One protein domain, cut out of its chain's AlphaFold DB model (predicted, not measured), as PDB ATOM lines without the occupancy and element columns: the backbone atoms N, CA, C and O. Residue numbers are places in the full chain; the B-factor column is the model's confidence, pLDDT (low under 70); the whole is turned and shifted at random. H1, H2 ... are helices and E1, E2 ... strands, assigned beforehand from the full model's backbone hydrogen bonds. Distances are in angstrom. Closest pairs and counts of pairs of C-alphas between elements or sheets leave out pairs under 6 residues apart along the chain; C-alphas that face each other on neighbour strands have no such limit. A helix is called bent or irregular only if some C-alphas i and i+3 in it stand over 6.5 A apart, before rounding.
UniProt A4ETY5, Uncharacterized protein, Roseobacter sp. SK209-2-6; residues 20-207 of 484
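What this domain is: This is residues 20 to 207 of the 484 residues of an uncharacterized protein of Roseobacter sp. SK209-2-6 (UniProt A4ETY5). Three long helices, H2, H4 and H5, run side by side as a layer with H4 in the middle; the short helix H1 crosses one side of this layer, and H3 and H6 run along its other side as a second, more loosely joined layer. A very small sheet, E1 with E2, sits at one end of the long axis, near the end of H2. The printed part has 188 residues, with six named helices and two named strands in the order H1, H2, E1, H3, H4, H5, H6, E2; the sheet's order is E1 - E2, antiparallel, and the class is mostly helix. The whole is compact, with a radius of gyration of the C-alphas of 17.0 A, and spans 51 by 37 by 30 A.

Where its parts are: H1 is residues 20 to 31, from C-alpha 20 at (-28.826, 78.390, -3.832), and is 18.1 A long. H2, residues 43 to 69, is 37.6 A long; it is neither bent nor irregular, but only just: C-alphas 61 and 64 are 6.1 A apart. The strand E1 is residues 73 to 75. H3, residues 77 to 100, is 34.7 A long. H4, residues 107 to 135, is 40.4 A long and ends at C-alpha 135 at (-49.163, 98.187, 15.280); it has a kink of 36 degrees near residue 129 and is neither bent nor irregular, but only just: C-alphas 129 and 132 are 6.4 A apart. H5, residues 138 to 168, is 40.8 A long, with a kink of 70 degrees near residue 146, and it is irregular: C-alphas 140 and 143 are 9.5 A apart. H6, residues 175 to 195, is 30.5 A long. The strand E2, residues 203 to 205, ends at C-alpha 205 at (-58.292, 92.640, -8.384).

How they stand to each other: H4 is the hub and touches four helices. It touches H2 at a shallow tilt of 14 degrees, the same way, with the C-alphas of Tyr 53 and Ala 119 closest at 4.3 A. H4 and H5 form a helical hairpin at a shallow tilt of 20 degrees, opposite ways, closest at the C-alphas of Ser 121 and Gly 154, 4.6 A. H1 touches H4 at a steep tilt of 58 degrees, closest at the C-alphas of Leu 27 and Ala 116, 5.3 A. With residues 20 to 24 alone H1 touches H2, closest at the C-alphas of Ala 23 and Ala 49, 4.9 A. With residues 27 to 31 alone it touches H5, closest at the C-alphas of Leu 29 and Ala 161, 4.6 A. H3 and H4 only just touch, with 3 pairs of C-alphas within 8 A, the closest being Ala 95 and Ile 107, 7.4 A. H5 and H6 form a helical hairpin at a steep tilt of 40 degrees, closest at the C-alphas of Leu 159 and Gly 179, 5.1 A. H3 and H6 are close but not clearly touching, with the C-alphas of Phe 94 and Ile 182 at 7.8 A, while H2 and H3 are near each other. H4 and H6 are apart. Across E1 and E2, N 74 and O 204 are 2.8 A apart and N 204 and O 74 are 3.0 A apart, both within hydrogen-bond range. The closest C-alphas of H2 and E2 are those of Phe 69 and Pro 205, 6.1 A. Each O i to N i+4 pair is within hydrogen-bond range in H3 and H6, against 4 of 8 in H1, 21 of 23 in H2, 21 of 25 in H4 and 23 of 27 in H5.

The domain as a whole: The two C-alphas farthest apart are those of Ser 172 and Tyr 207, 54.8 A. The printed part has no cut, and the link from H1 to H2, with 11 residues, is long. The mean pLDDT of the printed part is 77.9; 46 residues are under 70, among them residues 96 to 105 and 170 to 200, and H6 has a mean of 61.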
ATOM      1  N   PHE A  20     -27.902  77.999  -4.900       90.69
ATOM      2  CA  PHE A  20     -28.826  78.390  -3.832       90.69
ATOM      3  C   PHE A  20     -28.157  78.463  -2.458       90.69
ATOM      4  O   PHE A  20     -28.405  79.407  -1.714       90.69
ATOM      5  N   ALA A  21     -27.284  77.513  -2.114       90.06
ATOM      6  CA  ALA A  21     -26.550  77.563  -0.850       90.06
ATOM      7  C   ALA A  21     -25.601  78.775  -0.795       90.06
ATOM      8  O   ALA A  21     -25.459  79.396   0.258       90.06
ATOM      9  N   ASN A  22     -24.997  79.145  -1.928       92.12
ATOM     10  CA  ASN A  22     -24.188  80.357  -2.052       92.12
ATOM     11  C   ASN A  22     -25.037  81.630  -1.872       92.12
ATOM     12  O   ASN A  22     -24.683  82.495  -1.072       92.12
ATOM     13  N   ALA A  23     -26.196  81.710  -2.533       89.94
ATOM     14  CA  ALA A  23     -27.115  82.839  -2.406       89.94
ATOM     15  C   ALA A  23     -27.684  82.992  -0.980       89.94
ATOM     16  O   ALA A  23     -27.694  84.090  -0.428       89.94
ATOM     17  N   VAL A  24     -28.068  81.889  -0.328       91.00
ATOM     18  CA  VAL A  24     -28.495  81.897   1.083       91.00
ATOM     19  C   VAL A  24     -27.349  82.323   2.002       91.00
ATOM     20  O   VAL A  24     -27.558  83.079   2.948       91.00
ATOM     21  N   SER A  25     -26.117  81.894   1.717       90.44
ATOM     22  CA  SER A  25     -24.949  82.347   2.473       90.44
ATOM     23  C   SER A  25     -24.714  83.855   2.327       90.44
ATOM     24  O   SER A  25     -24.260  84.482   3.282       90.44
ATOM     25  N   ALA A  26     -25.049  84.457   1.182       89.81
ATOM     26  CA  ALA A  26     -24.944  85.902   0.980       89.81
ATOM     27  C   ALA A  26     -25.932  86.703   1.846       89.81
ATOM     28  O   ALA A  26     -25.581  87.793   2.297       89.81
ATOM     29  N   LEU A  27     -27.108  86.150   2.185       90.56
ATOM     30  CA  LEU A  27     -28.065  86.800   3.097       90.56
ATOM     31  C   LEU A  27     -27.455  87.085   4.476       90.56
ATOM     32  O   LEU A  27     -27.787  88.095   5.090       90.56
ATOM     33  N   LYS A  28     -26.513  86.252   4.946       88.56
ATOM     34  CA  LYS A  28     -25.809  86.460   6.225       88.56
ATOM     35  C   LYS A  28     -25.136  87.836   6.300       88.56
ATOM     36  O   LYS A  28     -25.129  88.450   7.368       88.56
ATOM     37  N   LEU A  29     -24.641  88.352   5.170       86.00
ATOM     38  CA  LEU A  29     -24.008  89.670   5.106       86.00
ATOM     39  C   LEU A  29     -24.984  90.806   5.435       86.00
ATOM     40  O   LEU A  29     -24.543  91.812   5.972       86.00
ATOM     41  N   CYS A  30     -26.289  90.640   5.200       86.75
ATOM     42  CA  CYS A  30     -27.306  91.638   5.558       86.75
ATOM     43  C   CYS A  30     -27.505  91.764   7.081       86.75
ATOM     44  O   CYS A  30     -28.052  92.756   7.549       86.75
ATOM     45  N   PHE A  31     -27.034  90.780   7.855       88.25
ATOM     46  CA  PHE A  31     -27.213  90.683   9.307       88.25
ATOM     47  C   PHE A  31     -25.879  90.725  10.065       88.25
ATOM     48  O   PHE A  31     -25.737  90.104  11.118       88.25
ATOM     49  N   PHE A  32     -24.868  91.407   9.512       82.69
ATOM     50  CA  PHE A  32     -23.508  91.502  10.074       82.69
ATOM     51  C   PHE A  32     -22.800  90.150  10.287       82.69
ATOM     52  O   PHE A  32     -21.764  90.081  10.954       82.69
ATOM     53  N   CYS A  33     -23.316  89.067   9.707       85.19
ATOM     54  CA  CYS A  33     -22.738  87.740   9.837       85.19
ATOM     55  C   CYS A  33     -21.778  87.472   8.676       85.19
ATOM     56  O   CYS A  33     -22.089  87.735   7.512       85.19
ATOM     57  N   ARG A  34     -20.604  86.908   8.979       80.94
ATOM     58  CA  ARG A  34     -19.688  86.455   7.929       80.94
ATOM     59  C   ARG A  34     -20.227  85.167   7.296       80.94
ATOM     60  O   ARG A  34     -20.627  84.267   8.035       80.94
ATOM     61  N   PRO A  35     -20.242  85.060   5.959       83.44
ATOM     62  CA  PRO A  35     -20.552  83.804   5.297       83.44
ATOM     63  C   PRO A  35     -19.475  82.766   5.625       83.44
ATOM     64  O   PRO A  35     -18.303  83.104   5.799       83.44
ATOM     65  N   ASP A  36     -19.865  81.494   5.701       75.94
ATOM     66  CA  ASP A  36     -18.947  80.407   6.086       75.94
ATOM     67  C   ASP A  36     -17.890  80.130   5.001       75.94
ATOM     68  O   ASP A  36     -16.916  79.411   5.225       75.94
ATOM     69  N   ARG A  37     -18.110  80.670   3.795       77.94
ATOM     70  CA  ARG A  37     -17.273  80.541   2.603       77.94
ATOM     71  C   ARG A  37     -17.315  81.841   1.800       77.94
ATOM     72  O   ARG A  37     -18.197  82.675   1.992       77.94
ATOM     73  N   GLU A  38     -16.366  81.994   0.887       85.50
ATOM     74  CA  GLU A  38     -16.358  83.101  -0.068       85.50
ATOM     75  C   GLU A  38     -17.568  83.019  -1.014       85.50
ATOM     76  O   GLU A  38     -17.933  81.931  -1.464       85.50
ATOM     77  N   ILE A  39     -18.185  84.169  -1.302       89.25
ATOM     78  CA  ILE A  39     -19.351  84.255  -2.188       89.25
ATOM     79  C   ILE A  39     -18.889  84.135  -3.640       89.25
ATOM     80  O   ILE A  39     -18.200  85.021  -4.153       89.25
ATOM     81  N   SER A  40     -19.285  83.058  -4.318       89.31
ATOM     82  CA  SER A  40     -18.998  82.881  -5.743       89.31
ATOM     83  C   SER A  40     -19.939  83.712  -6.617       89.31
ATOM     84  O   SER A  40     -21.071  84.006  -6.237       89.31
ATOM     85  N   GLY A  41     -19.444  84.118  -7.788       87.31
ATOM     86  CA  GLY A  41     -20.151  84.977  -8.740       87.31
ATOM     87  C   GLY A  41     -20.406  84.333 -10.100       87.31
ATOM     88  O   GLY A  41     -20.378  85.028 -11.114       87.31
ATOM     89  N   GLY A  42     -20.564  83.009 -10.170       88.25
ATOM     90  CA  GLY A  42     -20.905  82.348 -11.429       88.25
ATOM     91  C   GLY A  42     -22.302  82.744 -11.914       88.25
ATOM     92  O   GLY A  42     -23.149  83.150 -11.123       88.25
ATOM     93  N   LEU A  43     -22.585  82.570 -13.208       86.94
ATOM     94  CA  LEU A  43     -23.905  82.883 -13.775       86.94
ATOM     95  C   LEU A  43     -25.044  82.155 -13.038       86.94
ATOM     96  O   LEU A  43     -26.083  82.747 -12.760       86.94
ATOM     97  N   ALA A  44     -24.824  80.888 -12.674       88.56
ATOM     98  CA  ALA A  44     -25.788  80.102 -11.910       88.56
ATOM     99  C   ALA A  44     -26.015  80.662 -10.494       88.56
ATOM    100  O   ALA A  44     -27.143  80.636 -10.011       88.56
ATOM    101  N   ASP A  45     -24.970  81.195  -9.850       91.50
ATOM    102  CA  ASP A  45     -25.051  81.806  -8.515       91.50
ATOM    103  C   ASP A  45     -25.888  83.085  -8.550       91.50
ATOM    104  O   ASP A  45     -26.776  83.275  -7.720       91.50
ATOM    105  N   VAL A  46     -25.642  83.932  -9.555       89.50
ATOM    106  CA  VAL A  46     -26.403  85.165  -9.786       89.50
ATOM    107  C   VAL A  46     -27.869  84.845 -10.075       89.50
ATOM    108  O   VAL A  46     -28.749  85.452  -9.472       89.50
ATOM    109  N   ALA A  47     -28.141  83.860 -10.936       89.44
ATOM    110  CA  ALA A  47     -29.505  83.439 -11.253       89.44
ATOM    111  C   ALA A  47     -30.254  82.896 -10.023       89.44
ATOM    112  O   ALA A  47     -31.427  83.208  -9.828       89.44
ATOM    113  N   ALA A  48     -29.581  82.122  -9.165       93.31
ATOM    114  CA  ALA A  48     -30.177  81.621  -7.928       93.31
ATOM    115  C   ALA A  48     -30.490  82.753  -6.936       93.31
ATOM    116  O   ALA A  48     -31.570  82.768  -6.348       93.31
ATOM    117  N   ALA A  49     -29.581  83.719  -6.776       91.94
ATOM    118  CA  ALA A  49     -29.810  84.892  -5.931       91.94
ATOM    119  C   ALA A  49     -30.950  85.772  -6.463       91.94
ATOM    120  O   ALA A  49     -31.803  86.200  -5.688       91.94
ATOM    121  N   PHE A  50     -31.006  85.971  -7.783       90.94
ATOM    122  CA  PHE A  50     -32.096  86.684  -8.440       90.94
ATOM    123  C   PHE A  50     -33.452  86.010  -8.196       90.94
ATOM    124  O   PHE A  50     -34.413  86.689  -7.851       90.94
ATOM    125  N   LEU A  51     -33.530  84.679  -8.301       92.50
ATOM    126  CA  LEU A  51     -34.774  83.952  -8.043       92.50
ATOM    127  C   LEU A  51     -35.240  84.103  -6.586       92.50
ATOM    128  O   LEU A  51     -36.425  84.316  -6.350       92.50
ATOM    129  N   ILE A  52     -34.320  84.034  -5.616       93.50
ATOM    130  CA  ILE A  52     -34.642  84.274  -4.198       93.50
ATOM    131  C   ILE A  52     -35.204  85.685  -4.007       93.50
ATOM    132  O   ILE A  52     -36.223  85.849  -3.334       93.50
ATOM    133  N   TYR A  53     -34.564  86.688  -4.611       91.06
ATOM    134  CA  TYR A  53     -35.053  88.062  -4.593       91.06
ATOM    135  C   TYR A  53     -36.448  88.180  -5.206       91.06
ATOM    136  O   TYR A  53     -37.335  88.718  -4.551       91.06
ATOM    137  N   LEU A  54     -36.668  87.632  -6.403       89.44
ATOM    138  CA  LEU A  54     -37.957  87.704  -7.083       89.44
ATOM    139  C   LEU A  54     -39.064  87.064  -6.236       89.44
ATOM    140  O   LEU A  54     -40.124  87.656  -6.073       89.44
ATOM    141  N   CYS A  55     -38.811  85.899  -5.633       91.88
ATOM    142  CA  CYS A  55     -39.764  85.260  -4.727       91.88
ATOM    143  C   CYS A  55     -40.064  86.120  -3.490       91.88
ATOM    144  O   CYS A  55     -41.228  86.266  -3.121       91.88
ATOM    145  N   ALA A  56     -39.039  86.701  -2.857       90.75
ATOM    146  CA  ALA A  56     -39.216  87.571  -1.695       90.75
ATOM    147  C   ALA A  56     -39.977  88.857  -2.051       90.75
ATOM    148  O   ALA A  56     -40.849  89.284  -1.298       90.75
ATOM    149  N   HIS A  57     -39.681  89.444  -3.208       87.25
ATOM    150  CA  HIS A  57     -40.334  90.650  -3.696       87.25
ATOM    151  C   HIS A  57     -41.798  90.384  -4.069       87.25
ATOM    152  O   HIS A  57     -42.683  91.109  -3.632       87.25
ATOM    153  N   MET A  58     -42.086  89.281  -4.766       87.06
ATOM    154  CA  MET A  58     -43.462  88.852  -5.047       87.06
ATOM    155  C   MET A  58     -44.258  88.599  -3.760       87.06
ATOM    156  O   MET A  58     -45.407  89.019  -3.660       87.06
ATOM    157  N   ALA A  59     -43.649  87.972  -2.748       88.56
ATOM    158  CA  ALA A  59     -44.280  87.805  -1.438       88.56
ATOM    159  C   ALA A  59     -44.535  89.154  -0.740       88.56
ATOM    160  O   ALA A  59     -45.586  89.341  -0.132       88.56
ATOM    161  N   ALA A  60     -43.607  90.104  -0.858       86.06
ATOM    162  CA  ALA A  60     -43.768  91.468  -0.361       86.06
ATOM    163  C   ALA A  60     -44.919  92.222  -1.053       86.06
ATOM    164  O   ALA A  60     -45.632  92.955  -0.373       86.06
ATOM    165  N   LEU A  61     -45.129  92.020  -2.359       82.81
ATOM    166  CA  LEU A  61     -46.239  92.612  -3.121       82.81
ATOM    167  C   LEU A  61     -47.597  91.954  -2.817       82.81
ATOM    168  O   LEU A  61     -48.632  92.604  -2.932       82.81
ATOM    169  N   LEU A  62     -47.615  90.688  -2.384       84.94
ATOM    170  CA  LEU A  62     -48.852  90.012  -1.972       84.94
ATOM    171  C   LEU A  62     -49.468  90.609  -0.703       84.94
ATOM    172  O   LEU A  62     -50.679  90.534  -0.537       84.94
ATOM    173  N   VAL A  63     -48.664  91.191   0.192       81.69
ATOM    174  CA  VAL A  63     -49.159  91.785   1.445       81.69
ATOM    175  C   VAL A  63     -50.148  92.926   1.179       81.69
ATOM    176  O   VAL A  63     -51.294  92.797   1.610       81.69
ATOM    177  N   PRO A  64     -49.786  94.002   0.447       72.12
ATOM    178  CA  PRO A  64     -50.753  95.037   0.103       72.12
ATOM    179  C   PRO A  64     -51.892  94.489  -0.754       72.12
ATOM    180  O   PRO A  64     -53.042  94.816  -0.490       72.12
ATOM    181  N   ALA A  65     -51.614  93.609  -1.721       72.94
ATOM    182  CA  ALA A  65     -52.660  93.025  -2.558       72.94
ATOM    183  C   ALA A  65     -53.717  92.266  -1.734       72.94
ATOM    184  O   ALA A  65     -54.910  92.392  -1.990       72.94
ATOM    185  N   HIS A  66     -53.310  91.523  -0.703       76.44
ATOM    186  CA  HIS A  66     -54.234  90.884   0.229       76.44
ATOM    187  C   HIS A  66     -54.992  91.913   1.075       76.44
ATOM    188  O   HIS A  66     -56.208  91.811   1.196       76.44
ATOM    189  N   SER A  67     -54.298  92.913   1.626       68.31
ATOM    190  CA  SER A  67     -54.938  93.966   2.424       68.31
ATOM    191  C   SER A  67     -55.965  94.780   1.635       68.31
ATOM    192  O   SER A  67     -56.933  95.245   2.225       68.31
ATOM    193  N   TYR A  68     -55.768  94.953   0.326       66.94
ATOM    194  CA  TYR A  68     -56.688  95.693  -0.536       66.94
ATOM    195  C   TYR A  68     -57.772  94.820  -1.177       66.94
ATOM    196  O   TYR A  68     -58.863  95.327  -1.427       66.94
ATOM    197  N   PHE A  69     -57.491  93.541  -1.459       71.38
ATOM    198  CA  PHE A  69     -58.339  92.710  -2.327       71.38
ATOM    199  C   PHE A  69     -58.695  91.323  -1.757       71.38
ATOM    200  O   PHE A  69     -59.279  90.516  -2.474       71.38
ATOM    201  N   GLU A  70     -58.332  90.997  -0.510       75.38
ATOM    202  CA  GLU A  70     -58.717  89.757   0.202       75.38
ATOM    203  C   GLU A  70     -58.498  88.448  -0.592       75.38
ATOM    204  O   GLU A  70     -59.285  87.511  -0.512       75.38
ATOM    205  N   TRP A  71     -57.392  88.358  -1.343       78.12
ATOM    206  CA  TRP A  71     -57.049  87.243  -2.254       78.12
ATOM    207  C   TRP A  71     -57.866  87.146  -3.548       78.12
ATOM    208  O   TRP A  71     -57.558  86.286  -4.376       78.12
ATOM    209  N   ASN A  72     -58.823  88.042  -3.791       75.44
ATOM    210  CA  ASN A  72     -59.482  88.152  -5.087       75.44
ATOM    211  C   ASN A  72     -58.594  88.915  -6.081       75.44
ATOM    212  O   ASN A  72     -58.888  90.046  -6.462       75.44
ATOM    213  N   ILE A  73     -57.467  88.311  -6.460       79.38
ATOM    214  CA  ILE A  73     -56.414  88.941  -7.265       79.38
ATOM    215  C   ILE A  73     -56.064  88.112  -8.499       79.38
ATOM    216  O   ILE A  73     -56.074  86.884  -8.468       79.38
ATOM    217  N   THR A  74     -55.723  88.796  -9.585       83.44
ATOM    218  CA  THR A  74     -55.154  88.223 -10.803       83.44
ATOM    219  C   THR A  74     -53.816  88.895 -11.116       83.44
ATOM    220  O   THR A  74     -53.519  89.990 -10.630       83.44
ATOM    221  N   ILE A  75     -52.968  88.213 -11.885       83.00
ATOM    222  CA  ILE A  75     -51.653  88.736 -12.263       83.00
ATOM    223  C   ILE A  75     -51.819  89.614 -13.497       83.00
ATOM    224  O   ILE A  75     -52.207  89.122 -14.555       83.00
ATOM    225  N   TYR A  76     -51.464  90.892 -13.384       80.88
ATOM    226  CA  TYR A  76     -51.493  91.816 -14.511       80.88
ATOM    227  C   TYR A  76     -50.189  91.723 -15.324       80.88
ATOM    228  O   TYR A  76     -49.117  92.063 -14.808       80.88
ATOM    229  N   PRO A  77     -50.224  91.296 -16.605       79.56
ATOM    230  CA  PRO A  77     -49.006  91.072 -17.383       79.56
ATOM    231  C   PRO A  77     -48.124  92.315 -17.535       79.56
ATOM    232  O   PRO A  77     -46.900  92.201 -17.489       79.56
ATOM    233  N   ALA A  78     -48.715  93.506 -17.678       74.81
ATOM    234  CA  ALA A  78     -47.935  94.737 -17.791       74.81
ATOM    235  C   ALA A  78     -47.237  95.101 -16.471       74.81
ATOM    236  O   ALA A  78     -46.096  95.558 -16.511       74.81
ATOM    237  N   GLY A  79     -47.857  94.815 -15.319       77.19
ATOM    238  CA  GLY A  79     -47.214  94.938 -14.007       77.19
ATOM    239  C   GLY A  79     -46.002  94.011 -13.874       77.19
ATOM    240  O   GLY A  79     -44.935  94.435 -13.435       77.19
ATOM    241  N   VAL A  80     -46.103  92.765 -14.358       82.81
ATOM    242  CA  VAL A  80     -44.960  91.829 -14.402       82.81
ATOM    243  C   VAL A  80     -43.845  92.339 -15.320       82.81
ATOM    244  O   VAL A  80     -42.672  92.278 -14.954       82.81
ATOM    245  N   ILE A  81     -44.185  92.853 -16.508       81.56
ATOM    246  CA  ILE A  81     -43.202  93.429 -17.441       81.56
ATOM    247  C   ILE A  81     -42.505  94.633 -16.805       81.56
ATOM    248  O   ILE A  81     -41.285  94.754 -16.916       81.56
ATOM    249  N   PHE A  82     -43.264  95.495 -16.126       78.19
ATOM    250  CA  PHE A  82     -42.727  96.653 -15.425       78.19
ATOM    251  C   PHE A  82     -41.752  96.231 -14.323       78.19
ATOM    252  O   PHE A  82     -40.615  96.694 -14.327       78.19
ATOM    253  N   LEU A  83     -42.143  95.273 -13.471       80.94
ATOM    254  CA  LEU A  83     -41.278  94.704 -12.434       80.94
ATOM    255  C   LEU A  83     -39.966  94.166 -13.026       80.94
ATOM    256  O   LEU A  83     -38.880  94.480 -12.548       80.94
ATOM    257  N   LEU A  84     -40.038  93.372 -14.098       83.69
ATOM    258  CA  LEU A  84     -38.837  92.837 -14.750       83.69
ATOM    259  C   LEU A  84     -37.967  93.943 -15.367       83.69
ATOM    260  O   LEU A  84     -36.737  93.851 -15.332       83.69
ATOM    261  N   GLY A  85     -38.592  94.982 -15.924       81.56
ATOM    262  CA  GLY A  85     -37.911  96.159 -16.457       81.56
ATOM    263  C   GLY A  85     -37.182  96.953 -15.373       81.56
ATOM    264  O   GLY A  85     -36.037  97.351 -15.583       81.56
ATOM    265  N   GLU A  86     -37.806  97.123 -14.208       75.62
ATOM    266  CA  GLU A  86     -37.228  97.796 -13.043       75.62
ATOM    267  C   GLU A  86     -35.979  97.062 -12.545       75.62
ATOM    268  O   GLU A  86     -34.899  97.647 -12.468       75.62
ATOM    269  N   VAL A  87     -36.093  95.747 -12.337       78.44
ATOM    270  CA  VAL A  87     -34.971  94.878 -11.953       78.44
ATOM    271  C   VAL A  87     -33.818  94.974 -12.953       78.44
ATOM    272  O   VAL A  87     -32.646  95.035 -12.567       78.44
ATOM    273  N   LEU A  88     -34.124  94.952 -14.253       81.00
ATOM    274  CA  LEU A  88     -33.104  95.028 -15.295       81.00
ATOM    275  C   LEU A  88     -32.411  96.396 -15.293       81.00
ATOM    276  O   LEU A  88     -31.183  96.454 -15.394       81.00
ATOM    277  N   ALA A  89     -33.172  97.484 -15.169       74.94
ATOM    278  CA  ALA A  89     -32.632  98.838 -15.094       74.94
ATOM    279  C   ALA A  89     -31.708  99.002 -13.878       74.94
ATOM    280  O   ALA A  89     -30.594  99.514 -14.016       74.94
ATOM    281  N   GLU A  90     -32.130  98.489 -12.721       73.00
ATOM    282  CA  GLU A  90     -31.340  98.461 -11.493       73.00
ATOM    283  C   GLU A  90     -30.022  97.698 -11.709       73.00
ATOM    284  O   GLU A  90     -28.930  98.229 -11.472       73.00
ATOM    285  N   ALA A  91     -30.096  96.477 -12.249       74.38
ATOM    286  CA  ALA A  91     -28.919  95.654 -12.492       74.38
ATOM    287  C   ALA A  91     -27.919  96.320 -13.459       74.38
ATOM    288  O   ALA A  91     -26.707  96.304 -13.216       74.38
ATOM    289  N   LEU A  92     -28.407  96.943 -14.537       76.56
ATOM    290  CA  LEU A  92     -27.573  97.648 -15.516       76.56
ATOM    291  C   LEU A  92     -26.903  98.889 -14.919       76.56
ATOM    292  O   LEU A  92     -25.714  99.124 -15.163       76.56
ATOM    293  N   LEU A  93     -27.631  99.657 -14.108       72.00
ATOM    294  CA  LEU A  93     -27.093 100.835 -13.439       72.00
ATOM    295  C   LEU A  93     -25.954 100.457 -12.479       72.00
ATOM    296  O   LEU A  93     -24.906 101.112 -12.467       72.00
ATOM    297  N   PHE A  94     -26.092  99.348 -11.747       69.88
ATOM    298  CA  PHE A  94     -25.020  98.855 -10.883       69.88
ATOM    299  C   PHE A  94     -23.819  98.304 -11.631       69.88
ATOM    300  O   PHE A  94     -22.683  98.579 -11.232       69.88
ATOM    301  N   ALA A  95     -24.042  97.573 -12.724       70.12
ATOM    302  CA  ALA A  95     -22.948  97.155 -13.593       70.12
ATOM    303  C   ALA A  95     -22.144  98.375 -14.074       70.12
ATOM    304  O   ALA A  95     -20.913  98.374 -13.993       70.12
ATOM    305  N   GLY A  96     -22.833  99.441 -14.497       67.88
ATOM    306  CA  GLY A  96     -22.214 100.701 -14.906       67.88
ATOM    307  C   GLY A  96     -21.387 101.352 -13.794       67.88
ATOM    308  O   GLY A  96     -20.224 101.699 -14.014       67.88
ATOM    309  N   LEU A  97     -21.936 101.464 -12.580       65.56
ATOM    310  CA  LEU A  97     -21.238 102.038 -11.420       65.56
ATOM    311  C   LEU A  97     -19.967 101.263 -11.053       65.56
ATOM    312  O   LEU A  97     -18.917 101.870 -10.832       65.56
ATOM    313  N   LEU A  98     -20.026  99.930 -11.041       66.62
ATOM    314  CA  LEU A  98     -18.863  99.087 -10.751       66.62
ATOM    315  C   LEU A  98     -17.738  99.275 -11.770       66.62
ATOM    316  O   LEU A  98     -16.566  99.358 -11.389       66.62
ATOM    317  N   VAL A  99     -18.096  99.372 -13.054       67.75
ATOM    318  CA  VAL A  99     -17.146  99.637 -14.143       67.75
ATOM    319  C   VAL A  99     -16.502 101.015 -13.966       67.75
ATOM    320  O   VAL A  99     -15.276 101.134 -14.041       67.75
ATOM    321  N   LEU A 100     -17.299 102.046 -13.666       61.81
ATOM    322  CA  LEU A 100     -16.824 103.421 -13.473       61.81
ATOM    323  C   LEU A 100     -15.882 103.560 -12.272       61.81
ATOM    324  O   LEU A 100     -14.881 104.272 -12.336       61.81
ATOM    325  N   MET A 101     -16.164 102.842 -11.189       62.56
ATOM    326  CA  MET A 101     -15.372 102.892  -9.962       62.56
ATOM    327  C   MET A 101     -14.074 102.075 -10.012       62.56
ATOM    328  O   MET A 101     -13.288 102.142  -9.066       62.56
ATOM    329  N   ARG A 102     -13.829 101.303 -11.084       64.62
ATOM    330  CA  ARG A 102     -12.626 100.459 -11.261       64.62
ATOM    331  C   ARG A 102     -12.355  99.518 -10.079       64.62
ATOM    332  O   ARG A 102     -11.201  99.229  -9.750       64.62
ATOM    333  N   TYR A 103     -13.410  99.050  -9.419       62.75
ATOM    334  CA  TYR A 103     -13.277  98.157  -8.274       62.75
ATOM    335  C   TYR A 103     -12.791  96.779  -8.738       62.75
ATOM    336  O   TYR A 103     -13.326  96.215  -9.687       62.75
ATOM    337  N   LYS A 104     -11.803  96.194  -8.049       61.06
ATOM    338  CA  LYS A 104     -11.302  94.830  -8.323       61.06
ATOM    339  C   LYS A 104     -12.245  93.730  -7.801       61.06
ATOM    340  O   LYS A 104     -11.783  92.684  -7.356       61.06
ATOM    341  N   LEU A 105     -13.552  93.982  -7.787       64.81
ATOM    342  CA  LEU A 105     -14.556  93.007  -7.362       64.81
ATOM    343  C   LEU A 105     -14.948  92.122  -8.543       64.81
ATOM    344  O   LEU A 105     -15.057  92.590  -9.678       64.81
ATOM    345  N   GLN A 106     -15.205  90.843  -8.272       74.25
ATOM    346  CA  GLN A 106     -15.874  89.989  -9.245       74.25
ATOM    347  C   GLN A 106     -17.324  90.464  -9.380       74.25
ATOM    348  O   GLN A 106     -18.103  90.371  -8.437       74.25
ATOM    349  N   ILE A 107     -17.691  90.968 -10.560       77.50
ATOM    350  CA  ILE A 107     -19.025  91.527 -10.842       77.50
ATOM    351  C   ILE A 107     -20.147  90.560 -10.419       77.50
ATOM    352  O   ILE A 107     -21.155  90.981  -9.862       77.50
ATOM    353  N   GLY A 108     -19.952  89.255 -10.612       83.94
ATOM    354  CA  GLY A 108     -20.951  88.260 -10.233       83.94
ATOM    355  C   GLY A 108     -21.188  88.135  -8.726       83.94
ATOM    356  O   GLY A 108     -22.335  88.017  -8.312       83.94
ATOM    357  N   SER A 109     -20.151  88.196  -7.881       84.75
ATOM    358  CA  SER A 109     -20.344  88.084  -6.425       84.75
ATOM    359  C   SER A 109     -21.014  89.333  -5.857       84.75
ATOM    360  O   SER A 109     -21.818  89.234  -4.934       84.75
ATOM    361  N   PHE A 110     -20.769  90.493  -6.473       83.81
ATOM    362  CA  PHE A 110     -21.539  91.700  -6.201       83.81
ATOM    363  C   PHE A 110     -23.026  91.500  -6.497       83.81
ATOM    364  O   PHE A 110     -23.837  91.801  -5.632       83.81
ATOM    365  N   PHE A 111     -23.397  90.964  -7.666       85.00
ATOM    366  CA  PHE A 111     -24.810  90.751  -8.002       85.00
ATOM    367  C   PHE A 111     -25.496  89.748  -7.073       85.00
ATOM    368  O   PHE A 111     -26.646  89.955  -6.696       85.00
ATOM    369  N   VAL A 112     -24.787  88.699  -6.643       89.75
ATOM    370  CA  VAL A 112     -25.306  87.760  -5.636       89.75
ATOM    371  C   VAL A 112     -25.633  88.483  -4.325       89.75
ATOM    372  O   VAL A 112     -26.704  88.271  -3.757       89.75
ATOM    373  N   VAL A 113     -24.741  89.360  -3.855       87.50
ATOM    374  CA  VAL A 113     -24.957  90.142  -2.626       87.50
ATOM    375  C   VAL A 113     -26.011  91.233  -2.817       87.50
ATOM    376  O   VAL A 113     -26.802  91.463  -1.906       87.50
ATOM    377  N   LEU A 114     -26.057  91.869  -3.991       84.81
ATOM    378  CA  LEU A 114     -27.067  92.862  -4.347       84.81
ATOM    379  C   LEU A 114     -28.464  92.249  -4.250       84.81
ATOM    380  O   LEU A 114     -29.266  92.737  -3.467       84.81
ATOM    381  N   PHE A 115     -28.729  91.145  -4.955       88.88
ATOM    382  CA  PHE A 115     -30.045  90.505  -4.916       88.88
ATOM    383  C   PHE A 115     -30.401  89.990  -3.517       88.88
ATOM    384  O   PHE A 115     -31.545  90.118  -3.089       88.88
ATOM    385  N   ALA A 116     -29.427  89.477  -2.756       90.94
ATOM    386  CA  ALA A 116     -29.652  89.112  -1.359       90.94
ATOM    387  C   ALA A 116     -30.099  90.323  -0.512       90.94
ATOM    388  O   ALA A 116     -31.056  90.217   0.255       90.94
ATOM    389  N   ALA A 117     -29.453  91.480  -0.680       87.31
ATOM    390  CA  ALA A 117     -29.837  92.716  -0.004       87.31
ATOM    391  C   ALA A 117     -31.202  93.247  -0.481       87.31
ATOM    392  O   ALA A 117     -32.014  93.624   0.363       87.31
ATOM    393  N   SER A 118     -31.497  93.197  -1.785       85.69
ATOM    394  CA  SER A 118     -32.796  93.591  -2.353       85.69
ATOM    395  C   SER A 118     -33.943  92.723  -1.832       85.69
ATOM    396  O   SER A 118     -35.033  93.234  -1.567       85.69
ATOM    397  N   ALA A 119     -33.703  91.425  -1.612       90.06
ATOM    398  CA  ALA A 119     -34.684  90.512  -1.025       90.06
ATOM    399  C   ALA A 119     -35.051  90.929   0.407       90.06
ATOM    400  O   ALA A 119     -36.228  91.078   0.737       90.06
ATOM    401  N   VAL A 120     -34.040  91.165   1.253       91.50
ATOM    402  CA  VAL A 120     -34.243  91.595   2.647       91.50
ATOM    403  C   VAL A 120     -34.873  92.988   2.700       91.50
ATOM    404  O   VAL A 120     -35.797  93.211   3.479       91.50
ATOM    405  N   SER A 121     -34.409  93.905   1.850       86.69
ATOM    406  CA  SER A 121     -34.944  95.264   1.738       86.69
ATOM    407  C   SER A 121     -36.431  95.265   1.392       86.69
ATOM    408  O   SER A 121     -37.207  95.909   2.092       86.69
ATOM    409  N   SER A 122     -36.848  94.484   0.387       85.56
ATOM    410  CA  SER A 122     -38.256  94.406  -0.032       85.56
ATOM    411  C   SER A 122     -39.168  94.011   1.131       85.56
ATOM    412  O   SER A 122     -40.160  94.680   1.400       85.56
ATOM    413  N   LEU A 123     -38.787  92.975   1.883       90.38
ATOM    414  CA  LEU A 123     -39.569  92.492   3.025       90.38
ATOM    415  C   LEU A 123     -39.634  93.515   4.166       90.38
ATOM    416  O   LEU A 123     -40.698  93.730   4.747       90.38
ATOM    417  N   LEU A 124     -38.507  94.154   4.489       90.00
ATOM    418  CA  LEU A 124     -38.451  95.160   5.546       90.00
ATOM    419  C   LEU A 124     -39.260  96.411   5.194       90.00
ATOM    420  O   LEU A 124     -39.957  96.955   6.046       90.00
ATOM    421  N   THR A 125     -39.192  96.851   3.942       84.62
ATOM    422  CA  THR A 125     -39.938  98.013   3.468       84.62
ATOM    423  C   THR A 125     -41.441  97.736   3.461       84.62
ATOM    424  O   THR A 125     -42.208  98.559   3.961       84.62
ATOM    425  N   THR A 126     -41.869  96.548   3.016       85.81
ATOM    426  CA  THR A 126     -43.268  96.109   3.142       85.81
ATOM    427  C   THR A 126     -43.716  96.074   4.598       85.81
ATOM    428  O   THR A 126     -44.806  96.547   4.914       85.81
ATOM    429  N   PHE A 127     -42.876  95.570   5.507       89.56
ATOM    430  CA  PHE A 127     -43.188  95.598   6.931       89.56
ATOM    431  C   PHE A 127     -43.408  97.029   7.427       89.56
ATOM    432  O   PHE A 127     -44.414  97.284   8.082       89.56
ATOM    433  N   VAL A 128     -42.525  97.976   7.089       88.62
ATOM    434  CA  VAL A 128     -42.673  99.369   7.534       88.62
ATOM    435  C   VAL A 128     -43.926 100.027   6.960       88.62
ATOM    436  O   VAL A 128     -44.615 100.710   7.705       88.62
ATOM    437  N   TYR A 129     -44.255  99.830   5.683       84.62
ATOM    438  CA  TYR A 129     -45.380 100.549   5.074       84.62
ATOM    439  C   TYR A 129     -46.747  99.903   5.278       84.62
ATOM    440  O   TYR A 129     -47.737 100.626   5.324       84.62
ATOM    441  N   TYR A 130     -46.820  98.579   5.426       83.12
ATOM    442  CA  TYR A 130     -48.105  97.872   5.451       83.12
ATOM    443  C   TYR A 130     -48.393  97.161   6.769       83.12
ATOM    444  O   TYR A 130     -49.553  97.018   7.135       83.12
ATOM    445  N   ILE A 131     -47.365  96.746   7.515       85.06
ATOM    446  CA  ILE A 131     -47.560  96.003   8.769       85.06
ATOM    447  C   ILE A 131     -47.400  96.930   9.973       85.06
ATOM    448  O   ILE A 131     -48.244  96.934  10.863       85.06
ATOM    449  N   LEU A 132     -46.359  97.761  10.010       88.44
ATOM    450  CA  LEU A 132     -46.089  98.661  11.129       88.44
ATOM    451  C   LEU A 132     -47.253  99.622  11.437       88.44
ATOM    452  O   LEU A 132     -47.528  99.786  12.625       88.44
ATOM    453  N   PRO A 133     -47.992 100.186  10.456       87.31
ATOM    454  CA  PRO A 133     -49.138 101.053  10.744       87.31
ATOM    455  C   PRO A 133     -50.311 100.331  11.418       87.31
ATOM    456  O   PRO A 133     -51.154 100.976  12.035       87.31
ATOM    457  N   THR A 134     -50.361  98.994  11.347       83.50
ATOM    458  CA  THR A 134     -51.344  98.184  12.092       83.50
ATOM    459  C   THR A 134     -50.980  98.041  13.574       83.50
ATOM    460  O   THR A 134     -51.826  97.696  14.393       83.50
ATOM    461  N   ILE A 135     -49.718  98.318  13.927       90.00
ATOM    462  CA  ILE A 135     -49.163  98.187  15.280       90.00
ATOM    463  C   ILE A 135     -48.980  99.567  15.928       90.00
ATOM    464  O   ILE A 135     -49.218  99.731  17.124       90.00
ATOM    465  N   ILE A 136     -48.532 100.556  15.149       87.38
ATOM    466  CA  ILE A 136     -48.258 101.924  15.590       87.38
ATOM    467  C   ILE A 136     -49.166 102.877  14.804       87.38
ATOM    468  O   ILE A 136     -49.044 102.938  13.580       87.38
ATOM    469  N   PRO A 137     -50.039 103.653  15.472       84.25
ATOM    470  CA  PRO A 137     -50.966 104.543  14.786       84.25
ATOM    471  C   PRO A 137     -50.223 105.631  14.001       84.25
ATOM    472  O   PRO A 137     -49.197 106.158  14.441       84.25
ATOM    473  N   MET A 138     -50.784 106.011  12.851       78.25
ATOM    474  CA  MET A 138     -50.199 107.008  11.946       78.25
ATOM    475  C   MET A 138     -49.997 108.384  12.590       78.25
ATOM    476  O   MET A 138     -49.110 109.121  12.172       78.25
ATOM    477  N   GLU A 139     -50.755 108.716  13.635       81.50
ATOM    478  CA  GLU A 139     -50.595 109.947  14.420       81.50
ATOM    479  C   GLU A 139     -49.239 110.029  15.135       81.50
ATOM    480  O   GLU A 139     -48.699 111.118  15.319       81.50
ATOM    481  N   ALA A 140     -48.662 108.883  15.513       82.94
ATOM    482  CA  ALA A 140     -47.394 108.829  16.236       82.94
ATOM    483  C   ALA A 140     -46.177 108.989  15.312       82.94
ATOM    484  O   ALA A 140     -45.181 109.600  15.701       82.94
ATOM    485  N   LEU A 141     -46.238 108.425  14.101       80.62
ATOM    486  CA  LEU A 141     -45.133 108.457  13.134       80.62
ATOM    487  C   LEU A 141     -45.263 109.611  12.132       80.62
ATOM    488  O   LEU A 141     -44.254 110.157  11.688       80.62
ATOM    489  N   GLY A 142     -46.491 109.989  11.773       84.44
ATOM    490  CA  GLY A 142     -46.782 110.876  10.651       84.44
ATOM    491  C   GLY A 142     -46.372 110.274   9.300       84.44
ATOM    492  O   GLY A 142     -45.529 109.382   9.211       84.44
ATOM    493  N   TYR A 143     -46.934 110.798   8.209       77.44
ATOM    494  CA  TYR A 143     -46.605 110.337   6.853       77.44
ATOM    495  C   TYR A 143     -45.100 110.441   6.552       77.44
ATOM    496  O   TYR A 143     -44.467 109.476   6.130       77.44
ATOM    497  N   TRP A 144     -44.496 111.598   6.847       80.88
ATOM    498  CA  TRP A 144     -43.071 111.831   6.602       80.88
ATOM    499  C   TRP A 144     -42.154 111.004   7.504       80.88
ATOM    500  O   TRP A 144     -41.076 110.611   7.063       80.88
ATOM    501  N   GLY A 145     -42.563 110.722   8.744       84.75
ATOM    502  CA  GLY A 145     -41.785 109.866   9.638       84.75
ATOM    503  C   GLY A 145     -41.835 108.405   9.206       84.75
ATOM    504  O   GLY A 145     -40.795 107.750   9.197       84.75
ATOM    505  N   LEU A 146     -42.995 107.916   8.751       83.12
ATOM    506  CA  LEU A 146     -43.117 106.581   8.161       83.12
ATOM    507  C   LEU A 146     -42.276 106.453   6.883       83.12
ATOM    508  O   LEU A 146     -41.548 105.476   6.727       83.12
ATOM    509  N   MET A 147     -42.313 107.470   6.015       80.12
ATOM    510  CA  MET A 147     -41.467 107.545   4.820       80.12
ATOM    511  C   MET A 147     -39.983 107.503   5.180       80.12
ATOM    512  O   MET A 147     -39.244 106.667   4.670       80.12
ATOM    513  N   ALA A 148     -39.537 108.359   6.103       82.19
ATOM    514  CA  ALA A 148     -38.146 108.380   6.548       82.19
ATOM    515  C   ALA A 148     -37.719 107.034   7.158       82.19
ATOM    516  O   ALA A 148     -36.615 106.559   6.895       82.19
ATOM    517  N   LEU A 149     -38.597 106.392   7.932       86.88
ATOM    518  CA  LEU A 149     -38.330 105.090   8.529       86.88
ATOM    519  C   LEU A 149     -38.222 103.988   7.471       86.88
ATOM    520  O   LEU A 149     -37.263 103.221   7.511       86.88
ATOM    521  N   GLY A 150     -39.150 103.921   6.514       83.56
ATOM    522  CA  GLY A 150     -39.116 102.924   5.438       83.56
ATOM    523  C   GLY A 150     -37.850 103.063   4.598       83.56
ATOM    524  O   GLY A 150     -37.172 102.083   4.306       83.56
ATOM    525  N   LEU A 151     -37.460 104.305   4.330       77.75
ATOM    526  CA  LEU A 151     -36.218 104.669   3.665       77.75
ATOM    527  C   LEU A 151     -34.960 104.217   4.430       77.75
ATOM    528  O   LEU A 151     -34.050 103.629   3.841       77.75
ATOM    529  N   ILE A 152     -34.897 104.449   5.743       82.31
ATOM    530  CA  ILE A 152     -33.769 104.021   6.585       82.31
ATOM    531  C   ILE A 152     -33.717 102.494   6.687       82.31
ATOM    532  O   ILE A 152     -32.669 101.888   6.486       82.31
ATOM    533  N   VAL A 153     -34.839 101.847   6.988       86.25
ATOM    534  CA  VAL A 153     -34.873 100.399   7.223       86.25
ATOM    535  C   VAL A 153     -34.635  99.633   5.917       86.25
ATOM    536  O   VAL A 153     -33.850  98.684   5.906       86.25
ATOM    537  N   GLY A 154     -35.231 100.075   4.809       81.62
ATOM    538  CA  GLY A 154     -35.044  99.469   3.491       81.62
ATOM    539  C   GLY A 154     -33.619  99.610   2.950       81.62
ATOM    540  O   GLY A 154     -33.171  98.767   2.174       81.62
ATOM    541  N   SER A 155     -32.865 100.626   3.380       78.06
ATOM    542  CA  SER A 155     -31.488 100.858   2.922       78.06
ATOM    543  C   SER A 155     -30.409 100.111   3.706       78.06
ATOM    544  O   SER A 155     -29.341  99.809   3.164       78.06
ATOM    545  N   LEU A 156     -30.666  99.784   4.975       83.94
ATOM    546  CA  LEU A 156     -29.690  99.127   5.846       83.94
ATOM    547  C   LEU A 156     -29.113  97.821   5.267       83.94
ATOM    548  O   LEU A 156     -27.888  97.680   5.302       83.94
ATOM    549  N   PRO A 157     -29.906  96.893   4.683       87.19
ATOM    550  CA  PRO A 157     -29.366  95.656   4.118       87.19
ATOM    551  C   PRO A 157     -28.283  95.903   3.065       87.19
ATOM    552  O   PRO A 157     -27.245  95.244   3.093       87.19
ATOM    553  N   PHE A 158     -28.472  96.895   2.189       79.12
ATOM    554  CA  PHE A 158     -27.500  97.244   1.153       79.12
ATOM    555  C   PHE A 158     -26.210  97.801   1.746       79.12
ATOM    556  O   PHE A 158     -25.120  97.342   1.398       79.12
ATOM    557  N   LEU A 159     -26.324  98.754   2.676       78.25
ATOM    558  CA  LEU A 159     -25.169  99.348   3.351       78.25
ATOM    559  C   LEU A 159     -24.329  98.287   4.064       78.25
ATOM    560  O   LEU A 159     -23.105  98.264   3.914       78.25
ATOM    561  N   ILE A 160     -24.981  97.400   4.817       83.44
ATOM    562  CA  ILE A 160     -24.319  96.365   5.615       83.44
ATOM    563  C   ILE A 160     -23.697  95.314   4.693       83.44
ATOM    564  O   ILE A 160     -22.502  95.026   4.809       83.44
ATOM    565  N   ALA A 161     -24.473  94.781   3.747       84.38
ATOM    566  CA  ALA A 161     -24.034  93.673   2.913       84.38
ATOM    567  C   ALA A 161     -22.889  94.075   1.973       84.38
ATOM    568  O   ALA A 161     -21.896  93.351   1.861       84.38
ATOM    569  N   MET A 162     -22.964  95.270   1.377       79.31
ATOM    570  CA  MET A 162     -21.895  95.795   0.522       79.31
ATOM    571  C   MET A 162     -20.637  96.139   1.315       79.31
ATOM    572  O   MET A 162     -19.529  95.862   0.852       79.31
ATOM    573  N   SER A 163     -20.782  96.683   2.529       77.50
ATOM    574  CA  SER A 163     -19.635  96.929   3.415       77.50
ATOM    575  C   SER A 163     -18.954  95.621   3.823       77.50
ATOM    576  O   SER A 163     -17.725  95.539   3.820       77.50
ATOM    577  N   GLY A 164     -19.738  94.577   4.112       78.94
ATOM    578  CA  GLY A 164     -19.237  93.238   4.415       78.94
ATOM    579  C   GLY A 164     -18.509  92.597   3.231       78.94
ATOM    580  O   GLY A 164     -17.406  92.073   3.405       78.94
ATOM    581  N   LEU A 165     -19.069  92.698   2.020       79.12
ATOM    582  CA  LEU A 165     -18.442  92.202   0.792       79.12
ATOM    583  C   LEU A 165     -17.133  92.945   0.482       79.12
ATOM    584  O   LEU A 165     -16.121  92.313   0.171       79.12
ATOM    585  N   ALA A 166     -17.130  94.275   0.596       74.81
ATOM    586  CA  ALA A 166     -15.942  95.098   0.387       74.81
ATOM    587  C   ALA A 166     -14.829  94.742   1.388       74.81
ATOM    588  O   ALA A 166     -13.681  94.532   0.986       74.81
ATOM    589  N   ALA A 167     -15.175  94.589   2.671       74.94
ATOM    590  CA  ALA A 167     -14.237  94.185   3.716       74.94
ATOM    591  C   ALA A 167     -13.666  92.776   3.479       74.94
ATOM    592  O   ALA A 167     -12.465  92.567   3.654       74.94
ATOM    593  N   ALA A 168     -14.494  91.822   3.035       74.94
ATOM    594  CA  ALA A 168     -14.056  90.466   2.697       74.94
ATOM    595  C   ALA A 168     -13.053  90.433   1.527       74.94
ATOM    596  O   ALA A 168     -12.205  89.549   1.474       74.94
ATOM    597  N   ASN A 169     -13.106  91.427   0.634       71.38
ATOM    598  CA  ASN A 169     -12.205  91.568  -0.514       71.38
ATOM    599  C   ASN A 169     -11.022  92.522  -0.249       71.38
ATOM    600  O   ASN A 169     -10.332  92.938  -1.181       71.38
ATOM    601  N   GLY A 170     -10.777  92.894   1.012       68.81
ATOM    602  CA  GLY A 170      -9.636  93.727   1.405       68.81
ATOM    603  C   GLY A 170      -9.740  95.198   0.984       68.81
ATOM    604  O   GLY A 170      -8.734  95.910   0.998       68.81
ATOM    605  N   ALA A 171     -10.932  95.676   0.613       64.25
ATOM    606  CA  ALA A 171     -11.161  97.092   0.350       64.25
ATOM    607  C   ALA A 171     -11.262  97.874   1.674       64.25
ATOM    608  O   ALA A 171     -11.882  97.426   2.638       64.25
ATOM    609  N   SER A 172     -10.626  99.049   1.741       58.84
ATOM    610  CA  SER A 172     -10.644  99.896   2.942       58.84
ATOM    611  C   SER A 172     -11.979 100.640   3.117       58.84
ATOM    612  O   SER A 172     -12.823 100.648   2.221       58.84
ATOM    613  N   PHE A 173     -12.144 101.329   4.257       50.69
ATOM    614  CA  PHE A 173     -13.319 102.121   4.695       50.69
ATOM    615  C   PHE A 173     -13.898 103.112   3.649       50.69
ATOM    616  O   PHE A 173     -14.992 103.642   3.818       50.69
ATOM    617  N   ARG A 174     -13.211 103.324   2.518       53.03
ATOM    618  CA  ARG A 174     -13.703 104.035   1.325       53.03
ATOM    619  C   ARG A 174     -14.855 103.326   0.583       53.03
ATOM    620  O   ARG A 174     -15.442 103.943  -0.299       53.03
ATOM    621  N   GLY A 175     -15.209 102.082   0.925       53.25
ATOM    622  CA  GLY A 175     -16.402 101.391   0.398       53.25
ATOM    623  C   GLY A 175     -17.743 101.901   0.951       53.25
ATOM    624  O   GLY A 175     -18.773 101.756   0.301       53.25
ATOM    625  N   ILE A 176     -17.738 102.573   2.106       54.91
ATOM    626  CA  ILE A 176     -18.942 103.120   2.758       54.91
ATOM    627  C   ILE A 176     -19.629 104.227   1.938       54.91
ATOM    628  O   ILE A 176     -20.833 104.118   1.719       54.91
ATOM    629  N   PRO A 177     -18.931 105.256   1.409       58.06
ATOM    630  CA  PRO A 177     -19.574 106.257   0.550       58.06
ATOM    631  C   PRO A 177     -20.106 105.665  -0.762       58.06
ATOM    632  O   PRO A 177     -21.058 106.187  -1.330       58.06
ATOM    633  N   THR A 178     -19.537 104.547  -1.223       59.22
ATOM    634  CA  THR A 178     -20.059 103.802  -2.375       59.22
ATOM    635  C   THR A 178     -21.366 103.091  -2.030       59.22
ATOM    636  O   THR A 178     -22.340 103.235  -2.759       59.22
ATOM    637  N   GLY A 179     -21.408 102.361  -0.908       58.78
ATOM    638  CA  GLY A 179     -22.640 101.745  -0.409       58.78
ATOM    639  C   GLY A 179     -23.732 102.785  -0.156       58.78
ATOM    640  O   GLY A 179     -24.886 102.545  -0.495       58.78
ATOM    641  N   GLY A 180     -23.354 103.964   0.349       62.34
ATOM    642  CA  GLY A 180     -24.235 105.123   0.505       62.34
ATOM    643  C   GLY A 180     -24.776 105.662  -0.819       62.34
ATOM    644  O   GLY A 180     -25.971 105.897  -0.928       62.34
ATOM    645  N   LEU A 181     -23.941 105.799  -1.852       66.31
ATOM    646  CA  LEU A 181     -24.389 106.241  -3.180       66.31
ATOM    647  C   LEU A 181     -25.330 105.222  -3.839       66.31
ATOM    648  O   LEU A 181     -26.364 105.604  -4.377       66.31
ATOM    649  N   ILE A 182     -24.987 103.933  -3.761       65.06
ATOM    650  CA  ILE A 182     -25.816 102.811  -4.223       65.06
ATOM    651  C   ILE A 182     -27.182 102.853  -3.532       65.06
ATOM    652  O   ILE A 182     -28.213 102.834  -4.192       65.06
ATOM    653  N   THR A 183     -27.169 103.016  -2.213       62.97
ATOM    654  CA  THR A 183     -28.364 103.180  -1.386       62.97
ATOM    655  C   THR A 183     -29.215 104.367  -1.835       62.97
ATOM    656  O   THR A 183     -30.411 104.205  -2.039       62.97
ATOM    657  N   CYS A 184     -28.623 105.545  -2.048       64.94
ATOM    658  CA  CYS A 184     -29.368 106.721  -2.503       64.94
ATOM    659  C   CYS A 184     -30.016 106.511  -3.878       64.94
ATOM    660  O   CYS A 184     -31.120 106.993  -4.107       64.94
ATOM    661  N   ILE A 185     -29.357 105.795  -4.794       68.62
ATOM    662  CA  ILE A 185     -29.927 105.517  -6.118       68.62
ATOM    663  C   ILE A 185     -31.093 104.531  -6.011       68.62
ATOM    664  O   ILE A 185     -32.136 104.776  -6.614       68.62
ATOM    665  N   LEU A 186     -30.958 103.485  -5.190       63.84
ATOM    666  CA  LEU A 186     -32.045 102.546  -4.887       63.84
ATOM    667  C   LEU A 186     -33.242 103.250  -4.266       63.84
ATOM    668  O   LEU A 186     -34.374 102.980  -4.643       63.84
ATOM    669  N   MET A 187     -32.991 104.191  -3.356       63.00
ATOM    670  CA  MET A 187     -34.038 104.998  -2.737       63.00
ATOM    671  C   MET A 187     -34.758 105.872  -3.758       63.00
ATOM    672  O   MET A 187     -35.979 105.933  -3.723       63.00
ATOM    673  N   THR A 188     -34.040 106.514  -4.683       64.06
ATOM    674  CA  THR A 188     -34.665 107.316  -5.746       64.06
ATOM    675  C   THR A 188     -35.483 106.447  -6.698       64.06
ATOM    676  O   THR A 188     -36.568 106.858  -7.099       64.06
ATOM    677  N   PHE A 189     -34.999 105.248  -7.037       64.56
ATOM    678  CA  PHE A 189     -35.700 104.335  -7.939       64.56
ATOM    679  C   PHE A 189     -36.952 103.746  -7.278       64.56
ATOM    680  O   PHE A 189     -38.048 103.920  -7.799       64.56
ATOM    681  N   PHE A 190     -36.815 103.199  -6.066       61.91
ATOM    682  CA  PHE A 190     -37.929 102.685  -5.264       61.91
ATOM    683  C   PHE A 190     -38.989 103.764  -4.989       61.91
ATOM    684  O   PHE A 190     -40.188 103.517  -5.093       61.91
ATOM    685  N   TYR A 191     -38.554 104.990  -4.682       59.72
ATOM    686  CA  TYR A 191     -39.453 106.127  -4.488       59.72
ATOM    687  C   TYR A 191     -40.145 106.541  -5.790       59.72
ATOM    688  O   TYR A 191     -41.330 106.858  -5.770       59.72
ATOM    689  N   SER A 192     -39.444 106.510  -6.930       57.59
ATOM    690  CA  SER A 192     -40.074 106.778  -8.225       57.59
ATOM    691  C   SER A 192     -41.144 105.733  -8.545       57.59
ATOM    692  O   SER A 192     -42.264 106.120  -8.866       57.59
ATOM    693  N   SER A 193     -40.866 104.445  -8.322       58.34
ATOM    694  CA  SER A 193     -41.839 103.363  -8.489       58.34
ATOM    695  C   SER A 193     -43.062 103.564  -7.597       58.34
ATOM    696  O   SER A 193     -44.173 103.425  -8.093       58.34
ATOM    697  N   TYR A 194     -42.887 104.015  -6.343       56.31
ATOM    698  CA  TYR A 194     -43.994 104.317  -5.421       56.31
ATOM    699  C   TYR A 194     -44.941 105.428  -5.919       56.31
ATOM    700  O   TYR A 194     -46.148 105.365  -5.706       56.31
ATOM    701  N   PHE A 195     -44.426 106.449  -6.607       52.44
ATOM    702  CA  PHE A 195     -45.258 107.544  -7.133       52.44
ATOM    703  C   PHE A 195     -45.927 107.224  -8.475       52.44
ATOM    704  O   PHE A 195     -46.919 107.863  -8.818       52.44
ATOM    705  N   PHE A 196     -45.429 106.231  -9.215       52.56
ATOM    706  CA  PHE A 196     -46.045 105.751 -10.458       52.56
ATOM    707  C   PHE A 196     -47.028 104.571 -10.244       52.56
ATOM    708  O   PHE A 196     -47.561 104.054 -11.226       52.56
ATOM    709  N   ILE A 197     -47.310 104.189  -8.983       53.34
ATOM    710  CA  ILE A 197     -48.053 102.978  -8.560       53.34
ATOM    711  C   ILE A 197     -49.416 102.773  -9.235       53.34
ATOM    712  O   ILE A 197     -49.780 101.629  -9.485       53.34
ATOM    713  N   GLU A 198     -50.167 103.818  -9.600       46.62
ATOM    714  CA  GLU A 198     -51.544 103.627 -10.102       46.62
ATOM    715  C   GLU A 198     -51.646 102.845 -11.437       46.62
ATOM    716  O   GLU A 198     -52.753 102.503 -11.843       46.62
ATOM    717  N   ARG A 199     -50.539 102.526 -12.136       49.84
ATOM    718  CA  ARG A 199     -50.571 101.763 -13.408       49.84
ATOM    719  C   ARG A 199     -49.708 100.496 -13.471       49.84
ATOM    720  O   ARG A 199     -49.624  99.898 -14.545       49.84
ATOM    721  N   THR A 200     -49.054 100.078 -12.386       58.22
ATOM    722  CA  THR A 200     -48.000  99.039 -12.456       58.22
ATOM    723  C   THR A 200     -48.143  97.892 -11.458       58.22
ATOM    724  O   THR A 200     -47.217  97.091 -11.332       58.22
ATOM    725  N   ASP A 201     -49.277  97.776 -10.765       71.75
ATOM    726  CA  ASP A 201     -49.502  96.682  -9.817       71.75
ATOM    727  C   ASP A 201     -49.386  95.312 -10.502       71.75
ATOM    728  O   ASP A 201     -50.002  95.042 -11.534       71.75
ATOM    729  N   VAL A 202     -48.572  94.427  -9.920       79.88
ATOM    730  CA  VAL A 202     -48.438  93.036 -10.384       79.88
ATOM    731  C   VAL A 202     -49.699  92.241 -10.060       79.88
ATOM    732  O   VAL A 202     -50.125  91.403 -10.853       79.88
ATOM    733  N   PHE A 203     -50.288  92.516  -8.897       82.56
ATOM    734  CA  PHE A 203     -51.534  91.921  -8.441       82.56
ATOM    735  C   PHE A 203     -52.636  92.965  -8.520       82.56
ATOM    736  O   PHE A 203     -52.637  93.930  -7.761       82.56
ATOM    737  N   VAL A 204     -53.572  92.746  -9.431       76.38
ATOM    738  CA  VAL A 204     -54.772  93.570  -9.592       76.38
ATOM    739  C   VAL A 204     -55.984  92.759  -9.142       76.38
ATOM    740  O   VAL A 204     -55.907  91.528  -9.131       76.38
ATOM    741  N   PRO A 205     -57.099  93.386  -8.750       73.69
ATOM    742  CA  PRO A 205     -58.292  92.640  -8.384       73.69
ATOM    743  C   PRO A 205     -58.778  91.773  -9.555       73.69
ATOM    744  O   PRO A 205     -58.809  92.211 -10.705       73.69
ATOM    745  N   ASN A 206     -59.132  90.521  -9.259       69.31
ATOM    746  CA  ASN A 206     -59.680  89.570 -10.222       69.31
ATOM    747  C   ASN A 206     -61.154  89.898 -10.472       69.31
ATOM    748  O   ASN A 206     -62.064  89.247  -9.960       69.31
ATOM    749  N   TYR A 207     -61.373  90.966 -11.226       62.34
ATOM    750  CA  TYR A 207     -62.653  91.230 -11.855       62.34
ATOM    751  C   TYR A 207     -62.641  90.537 -13.220       62.34
ATOM    752  O   TYR A 207     -61.735  90.759 -14.027       62.34
TER     753      TYR A 207